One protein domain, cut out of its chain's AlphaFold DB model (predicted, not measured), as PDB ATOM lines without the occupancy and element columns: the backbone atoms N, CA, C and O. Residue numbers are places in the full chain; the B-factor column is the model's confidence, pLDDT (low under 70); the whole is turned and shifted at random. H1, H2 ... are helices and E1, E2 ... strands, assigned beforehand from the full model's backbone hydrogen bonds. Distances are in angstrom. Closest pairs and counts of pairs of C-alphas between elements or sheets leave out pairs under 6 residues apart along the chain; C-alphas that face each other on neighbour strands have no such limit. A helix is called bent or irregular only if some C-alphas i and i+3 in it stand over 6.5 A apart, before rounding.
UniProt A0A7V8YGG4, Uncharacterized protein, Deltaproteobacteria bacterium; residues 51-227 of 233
ATOM      1  N   ASN A  51     252.505 261.098 173.540       95.00
ATOM      2  CA  ASN A  51     253.832 260.894 172.952       95.00
ATOM      3  C   ASN A  51     253.904 259.773 171.895       95.00
ATOM      4  O   ASN A  51     254.882 259.705 171.153       95.00
ATOM      5  N   ASN A  52     252.880 258.918 171.802       94.94
ATOM      6  CA  ASN A  52     252.816 257.803 170.858       94.94
ATOM      7  C   ASN A  52     251.870 258.073 169.676       94.94
ATOM      8  O   ASN A  52     251.806 257.251 168.766       94.94
ATOM      9  N   ARG A  53     251.163 259.216 169.640       96.12
ATOM     10  CA  ARG A  53     250.157 259.545 168.607       96.12
ATOM     11  C   ARG A  53     250.643 259.271 167.189       96.12
ATOM     12  O   ARG A  53     250.059 258.450 166.492       96.12
ATOM     13  N   ARG A  54     251.741 259.912 166.773       96.50
ATOM     14  CA  ARG A  54     252.273 259.756 165.408       96.50
ATOM     15  C   ARG A  54     252.662 258.316 165.096       96.50
ATOM     16  O   ARG A  54     252.329 257.845 164.018       96.50
ATOM     17  N   ARG A  55     253.301 257.631 166.048       96.75
ATOM     18  CA  ARG A  55     253.703 256.228 165.905       96.75
ATOM     19  C   ARG A  55     252.492 255.316 165.722       96.75
ATOM     20  O   ARG A  55     252.504 254.473 164.842       96.75
ATOM     21  N   ASN A  56     251.422 255.511 166.492       97.44
ATOM     22  CA  ASN A  56     250.200 254.718 166.332       97.44
ATOM     23  C   ASN A  56     249.565 254.967 164.954       97.44
ATOM     24  O   ASN A  56     249.171 254.022 164.275       97.44
ATOM     25  N   LEU A  57     249.501 256.231 164.516       98.19
ATOM     26  CA  LEU A  57     248.944 256.594 163.209       98.19
ATOM     27  C   LEU A  57     249.731 255.953 162.050       98.19
ATOM     28  O   LEU A  57     249.114 255.465 161.105       98.19
ATOM     29  N   THR A  58     251.065 255.922 162.117       97.75
ATOM     30  CA  THR A  58     251.904 255.334 161.059       97.75
ATOM     31  C   THR A  58     252.006 253.819 161.164       97.75
ATOM     32  O   THR A  58     251.720 253.118 160.201       97.75
ATOM     33  N   ASP A  59     252.385 253.299 162.327       96.06
ATOM     34  CA  ASP A  59     252.847 251.916 162.467       96.06
ATOM     35  C   ASP A  59     251.676 250.970 162.745       96.06
ATOM     36  O   ASP A  59     251.630 249.850 162.232       96.06
ATOM     37  N   SER A  60     250.699 251.428 163.534       95.81
ATOM     38  CA  SER A  60     249.528 250.627 163.894       95.81
ATOM     39  C   SER A  60     248.383 250.813 162.906       95.81
ATOM     40  O   SER A  60     247.703 249.843 162.583       95.81
ATOM     41  N   PHE A  61     248.148 252.032 162.410       97.56
ATOM     42  CA  PHE A  61     247.019 252.300 161.510       97.56
ATOM     43  C   PHE A  61     247.405 252.357 160.029       97.56
ATOM     44  O   PHE A  61     246.526 252.238 159.175       97.56
ATOM     45  N   GLY A  62     248.699 252.493 159.729       97.25
ATOM     46  CA  GLY A  62     249.234 252.487 158.370       97.25
ATOM     47  C   GLY A  62     248.952 253.748 157.567       97.25
ATOM     48  O   GLY A  62     248.856 253.697 156.343       97.25
ATOM     49  N   MET A  63     248.809 254.890 158.239       98.25
ATOM     50  CA  MET A  63     248.787 256.176 157.550       98.25
ATOM     51  C   MET A  63     250.162 256.485 156.966       98.25
ATOM     52  O   MET A  63     251.191 256.302 157.621       98.25
ATOM     53  N   ASP A  64     250.185 257.042 155.755       97.69
ATOM     54  CA  ASP A  64     251.408 257.649 155.243       97.69
ATOM     55  C   ASP A  64     251.840 258.842 156.130       97.69
ATOM     56  O   ASP A  64     251.012 259.428 156.840       97.69
ATOM     57  N   PRO A  65     253.126 259.243 156.114       97.69
ATOM     58  CA  PRO A  65     253.621 260.292 157.004       97.69
ATOM     59  C   PRO A  65     252.899 261.639 156.874       97.69
ATOM     60  O   PRO A  65     252.816 262.380 157.855       97.69
ATOM     61  N   ALA A  66     252.388 261.974 155.684       97.50
ATOM     62  CA  ALA A  66     251.701 263.237 155.452       97.50
ATOM     63  C   ALA A  66     250.289 263.210 156.050       97.50
ATOM     64  O   ALA A  66     249.885 264.171 156.706       97.50
ATOM     65  N   LEU A  67     249.556 262.110 155.863       98.06
ATOM     66  CA  LEU A  67     248.254 261.886 156.482       98.06
ATOM     67  C   LEU A  67     248.373 261.781 158.006       98.06
ATOM     68  O   LEU A  67     247.612 262.435 158.715       98.06
ATOM     69  N   ALA A  68     249.363 261.045 158.514       98.31
ATOM     70  CA  ALA A  68     249.620 260.925 159.948       98.31
ATOM     71  C   ALA A  68     249.902 262.291 160.595       98.31
ATOM     72  O   ALA A  68     249.387 262.584 161.670       98.31
ATOM     73  N   GLU A  69     250.675 263.155 159.933       98.00
ATOM     74  CA  GLU A  69     250.938 264.521 160.397       98.00
ATOM     75  C   GLU A  69     249.664 265.383 160.422       98.00
ATOM     76  O   GLU A  69     249.419 266.103 161.392       98.00
ATOM     77  N   ARG A  70     248.825 265.307 159.376       98.00
ATOM     78  CA  ARG A  70     247.535 266.021 159.346       98.00
ATOM     79  C   ARG A  70     246.608 265.543 160.461       98.00
ATOM     80  O   ARG A  70     246.033 266.370 161.166       98.00
ATOM     81  N   THR A  71     246.514 264.232 160.658       98.50
ATOM     82  CA  THR A  71     245.697 263.632 161.715       98.50
ATOM     83  C   THR A  71     246.227 263.980 163.105       98.50
ATOM     84  O   THR A  71     245.438 264.360 163.963       98.50
ATOM     85  N   ALA A  72     247.544 263.978 163.330       98.00
ATOM     86  CA  ALA A  72     248.136 264.410 164.599       98.00
ATOM     87  C   ALA A  72     247.808 265.876 164.928       98.00
ATOM     88  O   ALA A  72     247.348 266.175 166.030       98.00
ATOM     89  N   LYS A  73     247.928 266.782 163.949       97.75
ATOM     90  CA  LYS A  73     247.495 268.181 164.112       97.75
ATOM     91  C   LYS A  73     246.006 268.286 164.409       97.75
ATOM     92  O   LYS A  73     245.591 269.138 165.193       97.75
ATOM     93  N   ARG A  74     245.185 267.432 163.793       97.31
ATOM     94  CA  ARG A  74     243.750 267.400 164.072       97.31
ATOM     95  C   ARG A  74     243.464 266.934 165.504       97.31
ATOM     96  O   ARG A  74     242.647 267.569 166.164       97.31
ATOM     97  N   ILE A  75     244.183 265.928 166.010       96.94
ATOM     98  CA  ILE A  75     244.112 265.499 167.420       96.94
ATOM     99  C   ILE A  75     244.400 266.681 168.354       96.94
ATOM    100  O   ILE A  75     243.631 266.930 169.277       96.94
ATOM    101  N   GLU A  76     245.458 267.454 168.095       95.94
ATOM    102  CA  GLU A  76     245.803 268.636 168.902       95.94
ATOM    103  C   GLU A  76     244.709 269.714 168.872       95.94
ATOM    104  O   GLU A  76     244.378 270.309 169.900       95.94
ATOM    105  N   GLN A  77     244.121 269.970 167.698       94.94
ATOM    106  CA  GLN A  77     243.033 270.939 167.546       94.94
ATOM    107  C   GLN A  77     241.795 270.532 168.341       94.94
ATOM    108  O   GLN A  77     241.223 271.363 169.045       94.94
ATOM    109  N   VAL A  78     241.400 269.262 168.246       92.94
ATOM    110  CA  VAL A  78     240.275 268.708 169.008       92.94
ATOM    111  C   VAL A  78     240.599 268.653 170.506       92.94
ATOM    112  O   VAL A  78     239.730 268.900 171.342       92.94
ATOM    113  N   GLY A  79     241.865 268.424 170.861       93.06
ATOM    114  CA  GLY A  79     242.372 268.420 172.233       93.06
ATOM    115  C   GLY A  79     242.143 269.728 172.996       93.06
ATOM    116  O   GLY A  79     242.167 269.728 174.226       93.06
ATOM    117  N   ARG A  80     241.824 270.833 172.307       92.62
ATOM    118  CA  ARG A  80     241.381 272.089 172.940       92.62
ATOM    119  C   ARG A  80     240.100 271.917 173.763       92.62
ATOM    120  O   ARG A  80     239.925 272.623 174.750       92.62
ATOM    121  N   SER A  81     239.259 270.944 173.411       91.75
ATOM    122  CA  SER A  81     238.029 270.591 174.131       91.75
ATOM    123  C   SER A  81     238.215 269.393 175.076       91.75
ATOM    124  O   SER A  81     237.235 268.783 175.500       91.75
ATOM    125  N   LYS A  82     239.459 269.048 175.448       92.69
ATOM    126  CA  LYS A  82     239.791 267.875 176.283       92.69
ATOM    127  C   LYS A  82     238.975 267.792 177.573       92.69
ATOM    128  O   LYS A  82     238.441 266.734 177.870       92.69
ATOM    129  N   ALA A  83     238.840 268.894 178.313       93.31
ATOM    130  CA  ALA A  83     238.085 268.899 179.570       93.31
ATOM    131  C   ALA A  83     236.597 268.563 179.361       93.31
ATOM    132  O   ALA A  83     236.014 267.810 180.140       93.31
ATOM    133  N   GLN A  84     235.993 269.080 178.285       92.69
ATOM    134  CA  GLN A  84     234.610 268.777 177.919       92.69
ATOM    135  C   GLN A  84     234.458 267.313 177.496       92.69
ATOM    136  O   GLN A  84     233.564 266.635 177.988       92.69
ATOM    137  N   LEU A  85     235.342 266.813 176.628       93.75
ATOM    138  CA  LEU A  85     235.310 265.421 176.165       93.75
ATOM    139  C   LEU A  85     235.538 264.433 177.312       93.75
ATOM    140  O   LEU A  85     234.871 263.409 177.389       93.75
ATOM    141  N   GLN A  86     236.437 264.757 178.239       95.38
ATOM    142  CA  GLN A  86     236.687 263.935 179.414       95.38
ATOM    143  C   GLN A  86     235.479 263.897 180.352       95.38
ATOM    144  O   GLN A  86     235.124 262.834 180.857       95.38
ATOM    145  N   LYS A  87     234.825 265.044 180.569       94.69
ATOM    146  CA  LYS A  87     233.563 265.098 181.311       94.69
ATOM    147  C   LYS A  87     232.497 264.240 180.626       94.69
ATOM    148  O   LYS A  87     231.881 263.414 181.291       94.69
ATOM    149  N   LEU A  88     232.352 264.378 179.309       93.94
ATOM    150  CA  LEU A  88     231.395 263.614 178.513       93.94
ATOM    151  C   LEU A  88     231.648 262.101 178.607       93.94
ATOM    152  O   LEU A  88     230.704 261.343 178.803       93.94
ATOM    153  N   LEU A  89     232.908 261.656 178.533       95.44
ATOM    154  CA  LEU A  89     233.282 260.249 178.729       95.44
ATOM    155  C   LEU A  89     232.882 259.743 180.120       95.44
ATOM    156  O   LEU A  89     232.276 258.684 180.227       95.44
ATOM    157  N   LYS A  90     233.173 260.510 181.180       95.81
ATOM    158  CA  LYS A  90     232.834 260.135 182.564       95.81
ATOM    159  C   LYS A  90     231.325 260.037 182.786       95.81
ATOM    160  O   LYS A  90     230.864 259.095 183.421       95.81
ATOM    161  N   GLU A  91     230.557 260.981 182.246       95.31
ATOM    162  CA  GLU A  91     229.091 260.988 182.349       95.31
ATOM    163  C   GLU A  91     228.438 259.817 181.594       95.31
ATOM    164  O   GLU A  91     227.341 259.399 181.953       95.31
ATOM    165  N   ASN A  92     229.126 259.258 180.595       95.81
ATOM    166  CA  ASN A  92     228.629 258.178 179.740       95.81
ATOM    167  C   ASN A  92     229.408 256.864 179.899       95.81
ATOM    168  O   ASN A  92     229.301 255.993 179.038       95.81
ATOM    169  N   ALA A  93     230.186 256.703 180.978       95.69
ATOM    170  CA  ALA A  93     231.143 255.605 181.125       95.69
ATOM    171  C   ALA A  93     230.509 254.230 180.851       95.69
ATOM    172  O   ALA A  93     230.997 253.486 180.009       95.69
ATOM    173  N   GLY A  94     229.350 253.948 181.458       94.19
ATOM    174  CA  GLY A  94     228.658 252.664 181.291       94.19
ATOM    175  C   GLY A  94     228.234 252.326 179.856       94.19
ATOM    176  O   GLY A  94     228.031 251.155 179.568       94.19
ATOM    177  N   ALA A  95     228.112 253.316 178.964       93.50
ATOM    178  CA  ALA A  95     227.782 253.088 177.557       93.50
ATOM    179  C   ALA A  95     229.029 252.957 176.672       93.50
ATOM    180  O   ALA A  95     229.009 252.210 175.704       93.50
ATOM    181  N   VAL A  96     230.112 253.676 176.984       96.12
ATOM    182  CA  VAL A  96     231.243 253.849 176.054       96.12
ATOM    183  C   VAL A  96     232.497 253.050 176.423       96.12
ATOM    184  O   VAL A  96     233.449 253.025 175.642       96.12
ATOM    185  N   THR A  97     232.523 252.395 177.590       96.44
ATOM    186  CA  THR A  97     233.678 251.609 178.058       96.44
ATOM    187  C   THR A  97     234.116 250.560 177.036       96.44
ATOM    188  O   THR A  97     235.297 250.511 176.709       96.44
ATOM    189  N   GLU A  98     233.199 249.775 176.463       94.69
ATOM    190  CA  GLU A  98     233.558 248.731 175.485       94.69
ATOM    191  C   GLU A  98     234.192 249.290 174.200       94.69
ATOM    192  O   GLU A  98     234.946 248.587 173.533       94.69
ATOM    193  N   ALA A  99     233.921 250.556 173.865       96.19
ATOM    194  CA  ALA A  99     234.433 251.187 172.655       96.19
ATOM    195  C   ALA A  99     235.818 251.826 172.823       96.19
ATOM    196  O   ALA A  99     236.600 251.855 171.869       96.19
ATOM    197  N   PHE A 100     236.122 252.354 174.013       96.75
ATOM    198  CA  PHE A 100     237.348 253.123 174.268       96.75
ATOM    199  C   PHE A 100     238.315 252.459 175.257       96.75
ATOM    200  O   PHE A 100     239.446 252.924 175.407       96.75
ATOM    201  N   CYS A 101     237.915 251.374 175.914       95.31
ATOM    202  CA  CYS A 101     238.782 250.575 176.778       95.31
ATOM    203  C   CYS A 101     239.200 249.269 176.088       95.31
ATOM    204  O   CYS A 101     238.601 248.883 175.082       95.31
ATOM    205  N   PRO A 102     240.259 248.592 176.566       91.88
ATOM    206  CA  PRO A 102     240.593 247.244 176.111       91.88
ATOM    207  C   PRO A 102     239.390 246.297 176.235       91.88
ATOM    208  O   PRO A 102     238.781 246.212 177.298       91.88
ATOM    209  N   SER A 103     239.058 245.606 175.145       90.25
ATOM    210  CA  SER A 103     237.947 244.655 175.040       90.25
ATOM    211  C   SER A 103     238.380 243.459 174.191       90.25
ATOM    212  O   SER A 103     239.236 243.604 173.318       90.25
ATOM    213  N   ASP A 104     237.790 242.291 174.447       86.62
ATOM    214  CA  ASP A 104     238.058 241.054 173.702       86.62
ATOM    215  C   ASP A 104     237.273 240.962 172.379       86.62
ATOM    216  O   ASP A 104     237.546 240.080 171.566       86.62
ATOM    217  N   GLU A 105     236.287 241.840 172.150       88.69
ATOM    218  CA  GLU A 105     235.412 241.747 170.975       88.69
ATOM    219  C   GLU A 105     235.932 242.504 169.747       88.69
ATOM    220  O   GLU A 105     236.096 241.930 168.668       88.69
ATOM    221  N   LEU A 106     236.135 243.815 169.885       94.44
ATOM    222  CA  LEU A 106     236.603 244.693 168.819       94.44
ATOM    223  C   LEU A 106     237.651 245.651 169.381       94.44
ATOM    224  O   LEU A 106     237.404 246.288 170.407       94.44
ATOM    225  N   PRO A 107     238.790 245.838 168.694       96.06
ATOM    226  CA  PRO A 107     239.737 246.861 169.093       96.06
ATOM    227  C   PRO A 107     239.159 248.257 168.833       96.06
ATOM    228  O   PRO A 107     238.307 248.462 167.960       96.06
ATOM    229  N   GLN A 108     239.672 249.242 169.568       97.00
ATOM    230  CA  GLN A 108     239.125 250.603 169.635       97.00
ATOM    231  C   GLN A 108     238.945 251.275 168.263       97.00
ATOM    232  O   GLN A 108     237.919 251.927 168.071       97.00
ATOM    233  N   PRO A 109     239.828 251.086 167.251       97.88
ATOM    234  CA  PRO A 109     239.614 251.665 165.925       97.88
ATOM    235  C   PRO A 109     238.351 251.183 165.208       97.88
ATOM    236  O   PRO A 109     237.920 251.852 164.275       97.88
ATOM    237  N   TYR A 110     237.761 250.057 165.612       98.25
ATOM    238  CA  TYR A 110     236.510 249.542 165.055       98.25
ATOM    239  C   TYR A 110     235.347 249.728 166.029       98.25
ATOM    240  O   TYR A 110     234.265 250.121 165.604       98.25
ATOM    241  N   ALA A 111     235.568 249.514 167.328       97.69
ATOM    242  CA  ALA A 111     234.529 249.674 168.341       97.69
ATOM    243  C   ALA A 111     234.065 251.139 168.474       97.69
ATOM    244  O   ALA A 111     232.872 251.412 168.575       97.69
ATOM    245  N   ALA A 112     234.981 252.107 168.359       97.69
ATOM    246  CA  ALA A 112     234.648 253.529 168.443       97.69
ATOM    247  C   ALA A 112     233.741 254.035 167.304       97.69
ATOM    248  O   ALA A 112     233.115 255.087 167.451       97.69
ATOM    249  N   LEU A 113     233.613 253.300 166.189       98.06
ATOM    250  CA  LEU A 113     232.662 253.635 165.120       98.06
ATOM    251  C   LEU A 113     231.227 253.725 165.648       98.06
ATOM    252  O   LEU A 113     230.464 254.556 165.160       98.06
ATOM    253  N   GLU A 114     230.890 252.923 166.661       97.31
ATOM    254  CA  GLU A 114     229.568 252.899 167.286       97.31
ATOM    255  C   GLU A 114     229.134 254.264 167.819       97.31
ATOM    256  O   GLU A 114     227.949 254.571 167.787       97.31
ATOM    257  N   PHE A 115     230.079 255.082 168.284       96.62
ATOM    258  CA  PHE A 115     229.796 256.366 168.928       96.62
ATOM    259  C   PHE A 115     230.271 257.566 168.108       96.62
ATOM    260  O   PHE A 115     229.793 258.682 168.311       96.62
ATOM    261  N   LEU A 116     231.231 257.362 167.201       96.62
ATOM    262  CA  LEU A 116     231.895 258.451 166.481       96.62
ATOM    263  C   LEU A 116     231.429 258.637 165.046       96.62
ATOM    264  O   LEU A 116     231.839 259.607 164.410       96.62
ATOM    265  N   VAL A 117     230.606 257.737 164.516       97.19
ATOM    266  CA  VAL A 117     230.175 257.795 163.120       97.19
ATOM    267  C   VAL A 117     228.668 257.709 163.063       97.19
ATOM    268  O   VAL A 117     228.101 256.686 163.413       97.19
ATOM    269  N   TYR A 118     228.015 258.763 162.591       95.12
ATOM    270  CA  TYR A 118     226.568 258.779 162.406       95.12
ATOM    271  C   TYR A 118     226.222 258.527 160.945       95.12
ATOM    272  O   TYR A 118     226.977 258.888 160.045       95.12
ATOM    273  N   GLU A 119     225.063 257.919 160.709       95.31
ATOM    274  CA  GLU A 119     224.536 257.708 159.363       95.31
ATOM    275  C   GLU A 119     223.361 258.656 159.119       95.31
ATOM    276  O   GLU A 119     222.342 258.601 159.808       95.31
ATOM    277  N   GLN A 120     223.497 259.544 158.135       93.44
ATOM    278  CA  GLN A 120     222.458 260.486 157.740       93.44
ATOM    279  C   GLN A 120     222.371 260.569 156.215       93.44
ATOM    280  O   GLN A 120     223.374 260.720 155.523       93.44
ATOM    281  N   ASN A 121     221.152 260.496 155.672       93.44
ATOM    282  CA  ASN A 121     220.892 260.579 154.228       93.44
ATOM    283  C   ASN A 121     221.708 259.566 153.394       93.44
ATOM    284  O   ASN A 121     222.199 259.899 152.315       93.44
ATOM    285  N   GLY A 122     221.868 258.338 153.902       94.19
ATOM    286  CA  GLY A 122     222.615 257.273 153.222       94.19
ATOM    287  C   GLY A 122     224.121 257.533 153.134       94.19
ATOM    288  O   GLY A 122     224.777 257.038 152.221       94.19
ATOM    289  N   ARG A 123     224.660 258.357 154.036       95.25
ATOM    290  CA  ARG A 123     226.089 258.634 154.159       95.25
ATOM    291  C   ARG A 123     226.492 258.558 155.617       95.25
ATOM    292  O   ARG A 123     225.711 258.919 156.494       95.25
ATOM    293  N   ARG A 124     227.721 258.118 155.853       95.69
ATOM    294  CA  ARG A 124     228.332 258.140 157.173       95.69
ATOM    295  C   ARG A 124     229.275 259.321 157.290       95.69
ATOM    296  O   ARG A 124     230.099 259.552 156.408       95.69
ATOM    297  N   ASP A 125     229.137 260.044 158.386       95.25
ATOM    298  CA  ASP A 125     229.947 261.205 158.712       95.25
ATOM    299  C   ASP A 125     230.493 261.068 160.136       95.25
ATOM    300  O   ASP A 125     229.945 260.357 160.981       95.25
ATOM    301  N   VAL A 126     231.611 261.744 160.397       93.81
ATOM    302  CA  VAL A 126     232.285 261.690 161.696       93.81
ATOM    303  C   VAL A 126     231.731 262.756 162.632       93.81
ATOM    304  O   VAL A 126     231.468 263.896 162.236       93.81
ATOM    305  N   PHE A 127     231.588 262.357 163.890       84.25
ATOM    306  CA  PHE A 127     231.264 263.163 165.056       84.25
ATOM    307  C   PHE A 127     231.879 264.575 165.046       84.25
ATOM    308  O   PHE A 127     233.057 264.768 164.747       84.25
ATOM    309  N   GLN A 128     231.070 265.561 165.454       80.81
ATOM    310  CA  GLN A 128     231.500 266.936 165.722       80.81
ATOM    311  C   GLN A 128     231.190 267.295 167.192       80.81
ATOM    312  O   GLN A 128     230.013 267.316 167.560       80.81
ATOM    313  N   PRO A 129     232.199 267.625 168.025       70.06
ATOM    314  CA  PRO A 129     232.051 267.877 169.465       70.06
ATOM    315  C   PRO A 129     231.032 268.942 169.814       70.06
ATOM    316  O   PRO A 129     230.310 268.817 170.797       70.06
ATOM    317  N   ASP A 130     230.973 269.988 168.993       72.50
ATOM    318  CA  ASP A 130     230.197 271.192 169.279       72.50
ATOM    319  C   ASP A 130     228.681 270.931 169.280       72.50
ATOM    320  O   ASP A 130     227.901 271.807 169.643       72.50
ATOM    321  N   ARG A 131     228.250 269.737 168.851       69.12
ATOM    322  CA  ARG A 131     226.843 269.382 168.647       69.12
ATOM    323  C   ARG A 131     226.303 268.335 169.618       69.12
ATOM    324  O   ARG A 131     225.107 268.065 169.558       69.12
ATOM    325  N   LEU A 132     227.129 267.744 170.487       67.00
ATOM    326  CA  LEU A 132     226.715 266.599 171.306       67.00
ATOM    327  C   LEU A 132     226.815 266.859 172.807       67.00
ATOM    328  O   LEU A 132     227.819 267.347 173.325       67.00
ATOM    329  N   ALA A 133     225.735 266.490 173.492       75.69
ATOM    330  CA  ALA A 133     225.619 266.501 174.946       75.69
ATOM    331  C   ALA A 133     225.805 265.103 175.565       75.69
ATOM    332  O   ALA A 133     225.980 265.002 176.774       75.69
ATOM    333  N   VAL A 134     225.748 264.034 174.760       88.00
ATOM    334  CA  VAL A 134     225.728 262.632 175.207       88.00
ATOM    335  C   VAL A 134     226.328 261.729 174.120       88.00
ATOM    336  O   VAL A 134     226.260 262.077 172.944       88.00
ATOM    337  N   PHE A 135     226.942 260.599 174.485       91.31
ATOM    338  CA  PHE A 135     227.362 259.584 173.511       91.31
ATOM    339  C   PHE A 135     226.199 258.624 173.247       91.31
ATOM    340  O   PHE A 135     225.795 257.887 174.143       91.31
ATOM    341  N   GLU A 136     225.667 258.623 172.025       92.38
ATOM    342  CA  GLU A 136     224.563 257.738 171.639       92.38
ATOM    343  C   GLU A 136     225.062 256.618 170.718       92.38
ATOM    344  O   GLU A 136     225.639 256.927 169.665       92.38
ATOM    345  N   PRO A 137     224.815 255.340 171.066       94.56
ATOM    346  CA  PRO A 137     225.047 254.216 170.169       94.56
ATOM    347  C   PRO A 137     224.339 254.413 168.833       94.56
ATOM    348  O   PRO A 137     223.141 254.704 168.778       94.56
ATOM    349  N   GLN A 138     225.062 254.225 167.737       95.56
ATOM    350  CA  GLN A 138     224.515 254.470 166.413       95.56
ATOM    351  C   GLN A 138     223.776 253.236 165.892       95.56
ATOM    352  O   GLN A 138     224.320 252.132 165.826       95.56
ATOM    353  N   ALA A 139     222.517 253.428 165.486       95.25
ATOM    354  CA  ALA A 139     221.638 252.334 165.069       95.25
ATOM    355  C   ALA A 139     222.220 251.509 163.909       95.25
ATOM    356  O   ALA A 139     222.088 250.284 163.891       95.25
ATOM    357  N   TRP A 140     222.908 252.162 162.963       96.00
ATOM    358  CA  TRP A 140     223.550 251.470 161.845       96.00
ATOM    359  C   TRP A 140     224.630 250.497 162.333       96.00
ATOM    360  O   TRP A 140     224.757 249.414 161.768       96.00
ATOM    361  N   PHE A 141     225.380 250.847 163.383       97.25
ATOM    362  CA  PHE A 141     226.446 250.003 163.914       97.25
ATOM    363  C   PHE A 141     225.851 248.761 164.567       97.25
ATOM    364  O   PHE A 141     226.289 247.653 164.284       97.25
ATOM    365  N   GLN A 142     224.788 248.925 165.357       95.12
ATOM    366  CA  GLN A 142     224.107 247.810 166.021       95.12
ATOM    367  C   GLN A 142     223.555 246.785 165.022       95.12
ATOM    368  O   GLN A 142     223.742 245.581 165.191       95.12
ATOM    369  N   VAL A 143     222.941 247.255 163.932       94.50
ATOM    370  CA  VAL A 143     222.441 246.379 162.859       94.50
ATOM    371  C   VAL A 143     223.587 245.707 162.093       94.50
ATOM    372  O   VAL A 143     223.450 244.566 161.656       94.50
ATOM    373  N   ASN A 144     224.728 246.387 161.945       95.00
ATOM    374  CA  ASN A 144     225.855 245.932 161.130       95.00
ATOM    375  C   ASN A 144     227.062 245.434 161.943       95.00
ATOM    376  O   ASN A 144     228.133 245.247 161.366       95.00
ATOM    377  N   ARG A 145     226.920 245.160 163.248       95.50
ATOM    378  CA  ARG A 145     228.043 244.757 164.120       95.50
ATOM    379  C   ARG A 145     228.787 243.541 163.560       95.50
ATOM    380  O   ARG A 145     230.011 243.540 163.497       95.50
ATOM    381  N   GLY A 146     228.052 242.560 163.029       96.06
ATOM    382  CA  GLY A 146     228.640 241.392 162.361       96.06
ATOM    383  C   GLY A 146     229.465 241.731 161.110       96.06
ATOM    384  O   GLY A 146     230.500 241.107 160.875       96.06
ATOM    385  N   TYR A 147     229.064 242.745 160.333       94.69
ATOM    386  CA  TYR A 147     229.853 243.239 159.198       94.69
ATOM    387  C   TYR A 147     231.115 243.965 159.666       94.69
ATOM    388  O   TYR A 147     232.175 243.734 159.090       94.69
ATOM    389  N   VAL A 148     231.033 244.778 160.725       97.56
ATOM    390  CA  VAL A 148     232.198 245.452 161.327       97.56
ATOM    391  C   VAL A 148     233.235 244.418 161.771       97.56
ATOM    392  O   VAL A 148     234.392 244.499 161.360       97.56
ATOM    393  N   SER A 149     232.814 243.404 162.534       96.75
ATOM    394  CA  SER A 149     233.688 242.310 162.973       96.75
ATOM    395  C   SER A 149     234.270 241.532 161.797       96.75
ATOM    396  O   SER A 149     235.462 241.241 161.784       96.75
ATOM    397  N   SER A 150     233.469 241.256 160.766       97.38
ATOM    398  CA  SER A 150     233.949 240.559 159.568       97.38
ATOM    399  C   SER A 150     234.987 241.382 158.800       97.38
ATOM    400  O   SER A 150     235.975 240.827 158.323       97.38
ATOM    401  N   VAL A 151     234.790 242.701 158.688       97.62
ATOM    402  CA  VAL A 151     235.755 243.616 158.062       97.62
ATOM    403  C   VAL A 151     237.054 243.613 158.856       97.62
ATOM    404  O   VAL A 151     238.111 243.408 158.262       97.62
ATOM    405  N   TYR A 152     236.973 243.759 160.180       96.88
ATOM    406  CA  TYR A 152     238.121 243.672 161.076       96.88
ATOM    407  C   TYR A 152     238.902 242.364 160.870       96.88
ATOM    408  O   TYR A 152     240.086 242.393 160.525       96.88
ATOM    409  N   SER A 153     238.232 241.212 160.968       95.31
ATOM    410  CA  SER A 153     238.868 239.907 160.760       95.31
ATOM    411  C   SER A 153     239.478 239.765 159.362       95.31
ATOM    412  O   SER A 153     240.558 239.195 159.195       95.31
ATOM    413  N   ARG A 154     238.817 240.307 158.337       94.50
ATOM    414  CA  ARG A 154     239.296 240.235 156.957       94.50
ATOM    415  C   ARG A 154     240.578 241.034 156.741       94.50
ATOM    416  O   ARG A 154     241.470 240.545 156.052       94.50
ATOM    417  N   VAL A 155     240.661 242.254 157.266       95.38
ATOM    418  CA  VAL A 155     241.772 243.167 156.954       95.38
ATOM    419  C   VAL A 155     242.936 243.057 157.935       95.38
ATOM    420  O   VAL A 155     244.083 243.184 157.508       95.38
ATOM    421  N   GLU A 156     242.667 242.784 159.214       95.25
ATOM    422  CA  GLU A 156     243.701 242.717 160.256       95.25
ATOM    423  C   GLU A 156     244.229 241.305 160.474       95.25
ATOM    424  O   GLU A 156     245.424 241.126 160.691       95.25
ATOM    425  N   LEU A 157     243.352 240.301 160.416       92.56
ATOM    426  CA  LEU A 157     243.676 238.942 160.862       92.56
ATOM    427  C   LEU A 157     244.051 238.009 159.698       92.56
ATOM    428  O   LEU A 157     244.654 236.961 159.908       92.56
ATOM    429  N   SER A 158     243.736 238.387 158.455       88.25
ATOM    430  CA  SER A 158     243.974 237.572 157.254       88.25
ATOM    431  C   SER A 158     244.939 238.253 156.281       88.25
ATOM    432  O   SER A 158     244.520 238.974 155.378       88.25
ATOM    433  N   GLY A 159     246.245 238.007 156.433       84.62
ATOM    434  CA  GLY A 159     247.255 238.540 155.507       84.62
ATOM    435  C   GLY A 159     247.384 240.064 155.573       84.62
ATOM    436  O   GLY A 159     247.369 240.736 154.535       84.62
ATOM    437  N   ARG A 160     247.488 240.586 156.803       92.00
ATOM    438  CA  ARG A 160     247.516 242.012 157.140       92.00
ATOM    439  C   ARG A 160     248.437 242.821 156.225       92.00
ATOM    440  O   ARG A 160     249.609 242.490 156.036       92.00
ATOM    441  N   LYS A 161     247.908 243.916 155.680       94.31
ATOM    442  CA  LYS A 161     248.674 244.925 154.930       94.31
ATOM    443  C   LYS A 161     249.061 246.087 155.846       94.31
ATOM    444  O   LYS A 161     248.483 246.251 156.915       94.31
ATOM    445  N   ALA A 162     250.033 246.898 155.428       94.69
ATOM    446  CA  ALA A 162     250.551 247.995 156.248       94.69
ATOM    447  C   ALA A 162     249.451 248.984 156.683       94.69
ATOM    448  O   ALA A 162     249.410 249.371 157.843       94.69
ATOM    449  N   ASP A 163     248.527 249.310 155.776       96.75
ATOM    450  CA  ASP A 163     247.363 250.190 155.943       96.75
ATOM    451  C   ASP A 163     246.045 249.433 156.173       96.75
ATOM    452  O   ASP A 163     244.978 249.943 155.842       96.75
ATOM    453  N   ALA A 164     246.101 248.228 156.758       97.19
ATOM    454  CA  ALA A 164     244.927 247.414 157.105       97.19
ATOM    455  C   ALA A 164     243.862 248.196 157.882       97.19
ATOM    456  O   ALA A 164     242.729 248.300 157.409       97.19
ATOM    457  N   THR A 165     244.244 248.809 159.004       98.25
ATOM    458  CA  THR A 165     243.320 249.538 159.881       98.25
ATOM    459  C   THR A 165     242.687 250.716 159.169       98.25
ATOM    460  O   THR A 165     241.467 250.876 159.182       98.25
ATOM    461  N   LEU A 166     243.508 251.526 158.498       98.56
ATOM    462  CA  LEU A 166     243.037 252.666 157.728       98.56
ATOM    463  C   LEU A 166     242.068 252.229 156.624       98.56
ATOM    464  O   LEU A 166     241.006 252.830 156.481       98.56
ATOM    465  N   MET A 167     242.384 251.169 155.878       98.31
ATOM    466  CA  MET A 167     241.542 250.658 154.793       98.31
ATOM    467  C   MET A 167     240.240 250.026 155.290       98.31
ATOM    468  O   MET A 167     239.197 250.251 154.673       98.31
ATOM    469  N   GLY A 168     240.277 249.261 156.382       98.19
ATOM    470  CA  GLY A 168     239.098 248.633 156.982       98.19
ATOM    471  C   GLY A 168     238.108 249.665 157.504       98.19
ATOM    472  O   GLY A 168     236.948 249.689 157.092       98.19
ATOM    473  N   VAL A 169     238.601 250.583 158.337       98.56
ATOM    474  CA  VAL A 169     237.818 251.712 158.852       98.56
ATOM    475  C   VAL A 169     237.285 252.572 157.709       98.56
ATOM    476  O   VAL A 169     236.119 252.945 157.719       98.56
ATOM    477  N   SER A 170     238.088 252.845 156.680       98.56
ATOM    478  CA  SER A 170     237.630 253.641 155.536       98.56
ATOM    479  C   SER A 170     236.532 252.951 154.730       98.56
ATOM    480  O   SER A 170     235.613 253.618 154.262       98.56
ATOM    481  N   GLY A 171     236.576 251.624 154.593       98.06
ATOM    482  CA  GLY A 171     235.481 250.859 153.994       98.06
ATOM    483  C   GLY A 171     234.180 251.005 154.783       98.06
ATOM    484  O   GLY A 171     233.126 251.225 154.190       98.06
ATOM    485  N   LEU A 172     234.266 250.983 156.116       98.44
ATOM    486  CA  LEU A 172     233.129 251.220 157.008       98.44
ATOM    487  C   LEU A 172     232.626 252.669 156.911       98.44
ATOM    488  O   LEU A 172     231.431 252.891 156.756       98.44
ATOM    489  N   LEU A 173     233.507 253.669 156.901       98.25
ATOM    490  CA  LEU A 173     233.119 255.076 156.722       98.25
ATOM    491  C   LEU A 173     232.442 255.341 155.367       98.25
ATOM    492  O   LEU A 173     231.625 256.247 155.253       98.25
ATOM    493  N   LEU A 174     232.757 254.552 154.338       97.75
ATOM    494  CA  LEU A 174     232.184 254.698 152.998       97.75
ATOM    495  C   LEU A 174     230.962 253.812 152.735       97.75
ATOM    496  O   LEU A 174     230.447 253.852 151.620       97.75
ATOM    497  N   MET A 175     230.499 253.026 153.715       97.50
ATOM    498  CA  MET A 175     229.427 252.031 153.525       97.50
ATOM    499  C   MET A 175     229.760 251.019 152.407       97.50
ATOM    500  O   MET A 175     228.910 250.632 151.603       97.50
ATOM    501  N   ARG A 176     231.043 250.642 152.311       97.50
ATOM    502  CA  ARG A 176     231.597 249.707 151.317       97.50
ATOM    503  C   ARG A 176     232.071 248.403 151.965       97.50
ATOM    504  O   ARG A 176     232.979 247.755 151.459       97.50
ATOM    505  N   GLU A 177     231.458 247.983 153.068       97.56
ATOM    506  CA  GLU A 177     231.822 246.769 153.815       97.56
ATOM    507  C   GLU A 177     231.838 245.539 152.917       97.56
ATOM    508  O   GLU A 177     232.761 244.730 152.972       97.56
ATOM    509  N   ARG A 178     230.841 245.425 152.037       96.88
ATOM    510  CA  ARG A 178     230.750 244.327 151.078       96.88
ATOM    511  C   ARG A 178     231.956 244.280 150.140       96.88
ATOM    512  O   ARG A 178     232.500 243.202 149.927       96.88
ATOM    513  N   ASP A 179     232.410 245.429 149.644       96.69
ATOM    514  CA  ASP A 179     233.592 245.496 148.783       96.69
ATOM    515  C   ASP A 179     234.860 245.077 149.529       96.69
ATOM    516  O   ASP A 179     235.705 244.386 148.958       96.69
ATOM    517  N   VAL A 180     234.978 245.438 150.811       96.88
ATOM    518  CA  VAL A 180     236.091 244.998 151.665       96.88
ATOM    519  C   VAL A 180     236.082 243.476 151.828       96.88
ATOM    520  O   VAL A 180     237.115 242.822 151.663       96.88
ATOM    521  N   LEU A 181     234.914 242.904 152.133       96.50
ATOM    522  CA  LEU A 181     234.752 241.473 152.391       96.50
ATOM    523  C   LEU A 181     234.973 240.629 151.133       96.50
ATOM    524  O   LEU A 181     235.675 239.619 151.185       96.50
ATOM    525  N   GLU A 182     234.430 241.067 149.998       95.50
ATOM    526  CA  GLU A 182     234.600 240.404 148.702       95.50
ATOM    527  C   GLU A 182     235.996 240.645 148.100       95.50
ATOM    528  O   GLU A 182     236.417 239.929 147.190       95.50
ATOM    529  N   GLY A 183     236.758 241.612 148.624       93.81
ATOM    530  CA  GLY A 183     238.061 241.994 148.080       93.81
ATOM    531  C   GLY A 183     237.952 242.727 146.740       93.81
ATOM    532  O   GLY A 183     238.868 242.640 145.916       93.81
ATOM    533  N   ASN A 184     236.844 243.437 146.515       95.00
ATOM    534  CA  ASN A 184     236.659 244.326 145.371       95.00
ATOM    535  C   ASN A 184     237.594 245.538 145.500       95.00
ATOM    536  O   ASN A 184     238.062 245.873 146.586       95.00
ATOM    537  N   SER A 185     237.893 246.217 144.390       92.56
ATOM    538  CA  SER A 185     238.783 247.386 144.424       92.56
ATOM    539  C   SER A 185     238.249 248.490 145.353       92.56
ATOM    540  O   SER A 185     237.054 248.785 145.282       92.56
ATOM    541  N   PRO A 186     239.102 249.147 146.167       94.56
ATOM    542  CA  PRO A 186     240.556 248.993 146.289       94.56
ATOM    543  C   PRO A 186     241.007 248.055 147.426       94.56
ATOM    544  O   PRO A 186     242.092 248.242 147.952       94.56
ATOM    545  N   TRP A 187     240.227 247.051 147.827       95.94
ATOM    546  CA  TRP A 187     240.573 246.088 148.891       95.94
ATOM    547  C   TRP A 187     241.045 244.720 148.367       95.94
ATOM    548  O   TRP A 187     241.158 243.754 149.124       95.94
ATOM    549  N   SER A 188     241.372 244.610 147.075       92.94
ATOM    550  CA  SER A 188     241.902 243.362 146.516       92.94
ATOM    551  C   SER A 188     243.335 243.106 146.988       92.94
ATOM    552  O   SER A 188     244.253 243.843 146.627       92.94
ATOM    553  N   GLN A 189     243.538 242.027 147.749       86.62
ATOM    554  CA  GLN A 189     244.843 241.608 148.287       86.62
ATOM    555  C   GLN A 189     245.671 240.718 147.334       86.62
ATOM    556  O   GLN A 189     246.735 240.232 147.722       86.62
ATOM    557  N   SER A 190     245.186 240.465 146.114       85.38
ATOM    558  CA  SER A 190     245.860 239.596 145.136       85.38
ATOM    559  C   SER A 190     247.205 240.173 144.652       85.38
ATOM    560  O   SER A 190     247.508 241.341 144.878       85.38
ATOM    561  N   VAL A 191     248.028 239.367 143.963       75.88
ATOM    562  CA  VAL A 191     249.344 239.800 143.427       75.88
ATOM    563  C   VAL A 191     249.213 240.965 142.435       75.88
ATOM    564  O   VAL A 191     250.082 241.830 142.378       75.88
ATOM    565  N   PHE A 192     248.101 241.024 141.703       81.62
ATOM    566  CA  PHE A 192     247.727 242.146 140.830       81.62
ATOM    567  C   PHE A 192     246.658 243.041 141.474       81.62
ATOM    568  O   PHE A 192     245.917 243.745 140.786       81.62
ATOM    569  N   GLY A 193     246.541 242.955 142.797       79.81
ATOM    570  CA  GLY A 193     245.517 243.601 143.588       79.81
ATOM    571  C   GLY A 193     245.639 245.115 143.575       79.81
ATOM    572  O   GLY A 193     246.665 245.704 143.238       79.81
ATOM    573  N   THR A 194     244.544 245.757 143.947       89.44
ATOM    574  CA  THR A 194     244.403 247.210 143.941       89.44
ATOM    575  C   THR A 194     244.490 247.817 145.338       89.44
ATOM    576  O   THR A 194     244.169 248.994 145.495       89.44
ATOM    577  N   TRP A 195     244.951 247.029 146.317       95.12
ATOM    578  CA  TRP A 195     245.110 247.431 147.710       95.12
ATOM    579  C   TRP A 195     245.849 248.763 147.875       95.12
ATOM    580  O   TRP A 195     246.969 248.922 147.385       95.12
ATOM    581  N   GLY A 196     245.244 249.689 148.619       95.69
ATOM    582  CA  GLY A 196     245.957 250.829 149.185       95.69
ATOM    583  C   GLY A 196     245.108 252.081 149.359       95.69
ATOM    584  O   GLY A 196     244.329 252.463 148.476       95.69
ATOM    585  N   PHE A 197     245.334 252.784 150.465       96.94
ATOM    586  CA  PHE A 197     244.590 253.995 150.799       96.94
ATOM    587  C   PHE A 197     244.759 255.106 149.760       96.94
ATOM    588  O   PHE A 197     243.788 255.746 149.365       96.94
ATOM    589  N   SER A 198     245.963 255.287 149.210       95.62
ATOM    590  CA  SER A 198     246.192 256.288 148.157       95.62
ATOM    591  C   SER A 198     245.356 256.030 146.896       95.62
ATOM    592  O   SER A 198     245.076 256.961 146.144       95.62
ATOM    593  N   ARG A 199     244.962 254.775 146.632       95.19
ATOM    594  CA  ARG A 199     244.042 254.451 145.536       95.19
ATOM    595  C   ARG A 199     242.604 254.774 145.918       95.19
ATOM    596  O   ARG A 199     241.906 255.382 145.114       95.19
ATOM    597  N   LEU A 200     242.206 254.442 147.143       96.56
ATOM    598  CA  LEU A 200     240.895 254.804 147.675       96.56
ATOM    599  C   LEU A 200     240.659 256.322 147.624       96.56
ATOM    600  O   LEU A 200     239.603 256.755 147.181       96.56
ATOM    601  N   VAL A 201     241.669 257.132 147.960       97.12
ATOM    602  CA  VAL A 201     241.605 258.603 147.854       97.12
ATOM    603  C   VAL A 201     241.409 259.073 146.407       97.12
ATOM    604  O   VAL A 201     240.679 260.033 146.170       97.12
ATOM    605  N   LYS A 202     242.007 258.397 145.415       95.94
ATOM    606  CA  LYS A 202     241.790 258.725 143.991       95.94
ATOM    607  C   LYS A 202     240.363 258.425 143.532       95.94
ATOM    608  O   LYS A 202     239.851 259.146 142.684       95.94
ATOM    609  N   GLU A 203     239.747 257.369 144.061       95.00
ATOM    610  CA  GLU A 203     238.354 257.007 143.765       95.00
ATOM    611  C   GLU A 203     237.361 257.911 144.518       95.00
ATOM    612  O   GLU A 203     236.336 258.300 143.964       95.00
ATOM    613  N   GLN A 204     237.680 258.284 145.760       95.56
ATOM    614  CA  GLN A 204     236.799 259.016 146.666       95.56
ATOM    615  C   GLN A 204     237.598 260.022 147.512       95.56
ATOM    616  O   GLN A 204     237.935 259.754 148.662       95.56
ATOM    617  N   ALA A 205     237.859 261.219 146.984       95.19
ATOM    618  CA  ALA A 205     238.728 262.207 147.643       95.19
ATOM    619  C   ALA A 205     238.287 262.603 149.070       95.19
ATOM    620  O   ALA A 205     239.123 262.913 149.917       95.19
ATOM    621  N   SER A 206     236.982 262.554 149.371       95.69
ATOM    622  CA  SER A 206     236.446 262.899 150.695       95.69
ATOM    623  C   SER A 206     236.875 261.943 151.812       95.69
ATOM    624  O   SER A 206     236.774 262.306 152.983       95.69
ATOM    625  N   ILE A 207     237.336 260.729 151.481       97.44
ATOM    626  CA  ILE A 207     237.717 259.737 152.494       97.44
ATOM    627  C   ILE A 207     238.915 260.178 153.322       97.44
ATOM    628  O   ILE A 207     239.005 259.833 154.492       97.44
ATOM    629  N   GLU A 208     239.811 260.976 152.744       97.50
ATOM    630  CA  GLU A 208     240.978 261.468 153.462       97.50
ATOM    631  C   GLU A 208     240.559 262.321 154.661       97.50
ATOM    632  O   GLU A 208     241.015 262.096 155.780       97.50
ATOM    633  N   GLN A 209     239.617 263.243 154.443       97.38
ATOM    634  CA  GLN A 209     239.079 264.084 155.504       97.38
ATOM    635  C   GLN A 209     238.301 263.256 156.532       97.38
ATOM    636  O   GLN A 209     238.520 263.430 157.728       97.38
ATOM    637  N   LEU A 210     237.431 262.340 156.090       97.50
ATOM    638  CA  LEU A 210     236.665 261.478 156.998       97.50
ATOM    639  C   LEU A 210     237.583 260.613 157.870       97.50
ATOM    640  O   LEU A 210     237.392 260.551 159.081       97.50
ATOM    641  N   ALA A 211     238.613 259.997 157.287       98.19
ATOM    642  CA  ALA A 211     239.588 259.212 158.032       98.19
ATOM    643  C   ALA A 211     240.369 260.090 159.024       98.19
ATOM    644  O   ALA A 211     240.506 259.718 160.188       98.19
ATOM    645  N   THR A 212     240.835 261.273 158.608       98.25
ATOM    646  CA  THR A 212     241.525 262.212 159.506       98.25
ATOM    647  C   THR A 212     240.657 262.616 160.694       98.25
ATOM    648  O   THR A 212     241.138 262.570 161.824       98.25
ATOM    649  N   GLU A 213     239.393 262.983 160.470       97.62
ATOM    650  CA  GLU A 213     238.475 263.325 161.561       97.62
ATOM    651  C   GLU A 213     238.254 262.120 162.480       97.62
ATOM    652  O   GLU A 213     238.430 262.229 163.694       97.62
ATOM    653  N   TYR A 214     237.940 260.951 161.909       98.31
ATOM    654  CA  TYR A 214     237.633 259.750 162.681       98.31
ATOM    655  C   TYR A 214     238.792 259.341 163.588       98.31
ATOM    656  O   TYR A 214     238.628 259.228 164.803       98.31
ATOM    657  N   PHE A 215     239.978 259.155 163.008       98.44
ATOM    658  CA  PHE A 215     241.147 258.724 163.764       98.44
ATOM    659  C   PHE A 215     241.598 259.784 164.767       98.44
ATOM    660  O   PHE A 215     242.138 259.420 165.809       98.44
ATOM    661  N   ALA A 216     241.348 261.073 164.505       97.75
ATOM    662  CA  ALA A 216     241.648 262.112 165.477       97.75
ATOM    663  C   ALA A 216     240.757 262.019 166.725       97.75
ATOM    664  O   ALA A 216     241.268 262.045 167.846       97.75
ATOM    665  N   PHE A 217     239.442 261.864 166.541       96.88
ATOM    666  CA  PHE A 217     238.507 261.698 167.655       96.88
ATOM    667  C   PHE A 217     238.714 260.386 168.396       96.88
ATOM    668  O   PHE A 217     238.816 260.393 169.622       96.88
ATOM    669  N   MET A 218     238.813 259.280 167.660       97.62
ATOM    670  CA  MET A 218     239.005 257.953 168.233       97.62
ATOM    671  C   MET A 218     240.280 257.902 169.072       97.62
ATOM    672  O   MET A 218     240.228 257.476 170.226       97.62
ATOM    673  N   HIS A 219     241.408 258.395 168.544       97.75
ATOM    674  CA  HIS A 219     242.678 258.359 169.272       97.75
ATOM    675  C   HIS A 219     242.616 259.214 170.540       97.75
ATOM    676  O   HIS A 219     242.933 258.718 171.620       97.75
ATOM    677  N   LEU A 220     242.127 260.456 170.435       97.19
ATOM    678  CA  LEU A 220     242.019 261.348 171.588       97.19
ATOM    679  C   LEU A 220     241.091 260.786 172.669       97.19
ATOM    680  O   LEU A 220     241.451 260.794 173.839       97.19
ATOM    681  N   LEU A 221     239.900 260.306 172.306       97.06
ATOM    682  CA  LEU A 221     238.944 259.777 173.281       97.06
ATOM    683  C   LEU A 221     239.465 258.508 173.951       97.06
ATOM    684  O   LEU A 221     239.319 258.369 175.162       97.06
ATOM    685  N   THR A 222     240.150 257.644 173.202       97.56
ATOM    686  CA  THR A 222     240.815 256.461 173.759       97.56
ATOM    687  C   THR A 222     241.948 256.861 174.712       97.56
ATOM    688  O   THR A 222     242.054 256.309 175.805       97.56
ATOM    689  N   GLU A 223     242.755 257.870 174.369       97.44
ATOM    690  CA  GLU A 223     243.784 258.423 175.265       97.44
ATOM    691  C   GLU A 223     243.170 258.961 176.569       97.44
ATOM    692  O   GLU A 223     243.681 258.688 177.654       97.44
ATOM    693  N   LEU A 224     242.058 259.700 176.484       97.19
ATOM    694  CA  LEU A 224     241.361 260.230 177.660       97.19
ATOM    695  C   LEU A 224     240.717 259.131 178.505       97.19
ATOM    696  O   LEU A 224     240.742 259.219 179.732       97.19
ATOM    697  N   ALA A 225     240.164 258.101 177.869       97.44
ATOM    698  CA  ALA A 225     239.562 256.967 178.553       97.44
ATOM    699  C   ALA A 225     240.602 256.157 179.349       97.44
ATOM    700  O   ALA A 225     240.296 255.703 180.449       97.44
ATOM    701  N   ASN A 226     241.834 256.051 178.838       95.88
ATOM    702  CA  ASN A 226     242.946 255.320 179.459       95.88
ATOM    703  C   ASN A 226     243.854 256.194 180.353       95.88
ATOM    704  O   ASN A 226     244.870 255.717 180.864       95.88
ATOM    705  N   ALA A 227     243.532 257.477 180.538       95.31
ATOM    706  CA  ALA A 227     244.266 258.357 181.446       95.31
ATOM    707  C   ALA A 227     244.098 257.915 182.921       95.31
ATOM    708  O   ALA A 227     243.141 257.211 183.235       95.31
TER     709      ALA A 227
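This is residues 51 to 227 of the 233 residues of an uncharacterized protein of Deltaproteobacteria bacterium (UniProt A0A7V8YGG4). One long helix, H10, runs through the middle of a compact body, with the helical hairpin of H1 and H2a on one side of it and the shorter helices H3, H4, H5 and H7, with the small strand hairpin of E1 and E2, on the other. H6 and H8 pack on H7 on its side away from H10, while H2b crosses one end of H10 and H9 makes a corner at the other. The 177 printed residues hold ten named helices and two named strands in the order H1, H2, H3, H4, H5, E1, E2, H6, H7, H8, H9, H10, and the class is mostly helix, with an antiparallel sheet in the order E1 - E2. The radius of gyration of the C-alphas is 15.4 A, and the spans are 49 by 34 by 32 A.

H1, residues 51 to 60, begins at C-alpha 51 at (253.832, 260.894, 172.952) and is irregular, with C-alphas 51 and 54 7.8 A apart. H2, residues 65 to 91, was assigned as one helix by its hydrogen bonds but is bent, with C-alphas 80 and 83 8.1 A apart; its arms are H2a, residues 65 to 80, 23.3 A long, and H2b, residues 83 to 91, 12.3 A long. H3, residues 93 to 100, is irregular, with C-alphas 95 and 98 7.5 A apart. H4, residues 108 to 111, and H5, residues 113 to 116, are short. E1, residues 117 to 120, and E2, residues 123 to 126, follow. H6, residues 139 to 157, is 26.1 A long and irregular, with C-alphas 143 and 146 8.0 A apart and a kink of 62 degrees near residue 146. Then come H7, residues 164 to 173, 14.1 A long, H8, residues 177 to 182, and H9, residues 197 to 203. H10, residues 206 to 225, is 28.7 A long and ends at C-alpha 225 at (239.562, 256.967, 178.553).

H10 is the hub, touching six other helices. It touches H2a at a steep tilt of 53 degrees, the same way, with the C-alphas of Ile 75 and Ala 216 closest at 4.6 A. H2a touches H1 with residues 65 to 72 alone, Leu 57 and Ala 68 having the closest C-alphas at 5.5 A; the two form a helical hairpin. With residues 221 to 225 alone H10 touches H2b, the closest C-alphas being those of Gln 86 and Leu 224 at 6.2 A. With residues 218 to 225 alone it touches H3, the C-alphas of Phe 100 and Thr 222 being closest at 4.8 A. H4 touches H10 at Pro 109 and Met 218, the closest C-alphas at 6.7 A, and H5 and H10 only just touch, with 3 pairs of C-alphas within 8 A, the closest being Leu 116 and Tyr 214 at 7.0 A. H7 touches H10 about perpendicular, only just, at 72 degrees, with the C-alphas of Ser 170 and Ala 211 closest at 6.4 A. H9 and H10 touch only at the corner, and only just, with 3 pairs of C-alphas within 8 A, the closest being Val 201 and Ile 207 at 6.2 A. The closest C-alphas of E2 and H10 are those of Val 126 and Tyr 214, 5.8 A apart. E1 and E2 form an antiparallel hairpin, with N 118 and O 125 at 3.0 A and N 120 and O 123 at 2.8 A, both within hydrogen-bond range. H6 and H7 form a helical hairpin at a shallow tilt of 22 degrees, the closest C-alphas being those of Val 155 and Ala 164 at 5.3 A. H8 touches H6, with the C-alphas of Val 151 and Leu 181 closest at 6.1 A. H6 and H8 are each apart from H10. Each O i to N i+4 pair is within hydrogen-bond range in H2b, H7, H8, H9 and H10, against 5 of 6 in H1, 11 of 12 in H2a, 2 of 4 in H3 and 13 of 15 in H6; H4 and H5 are too short for such a pair.

The two C-alphas farthest apart are those of Glu 91 and Phe 192, 49.3 A. The printed part has no cut. The links E2 to H6, residues 127 to 138, and H8 to H9, residues 183 to 196, are long. The mean pLDDT of the printed part is 94.5, and residues 131 to 132 are under 70.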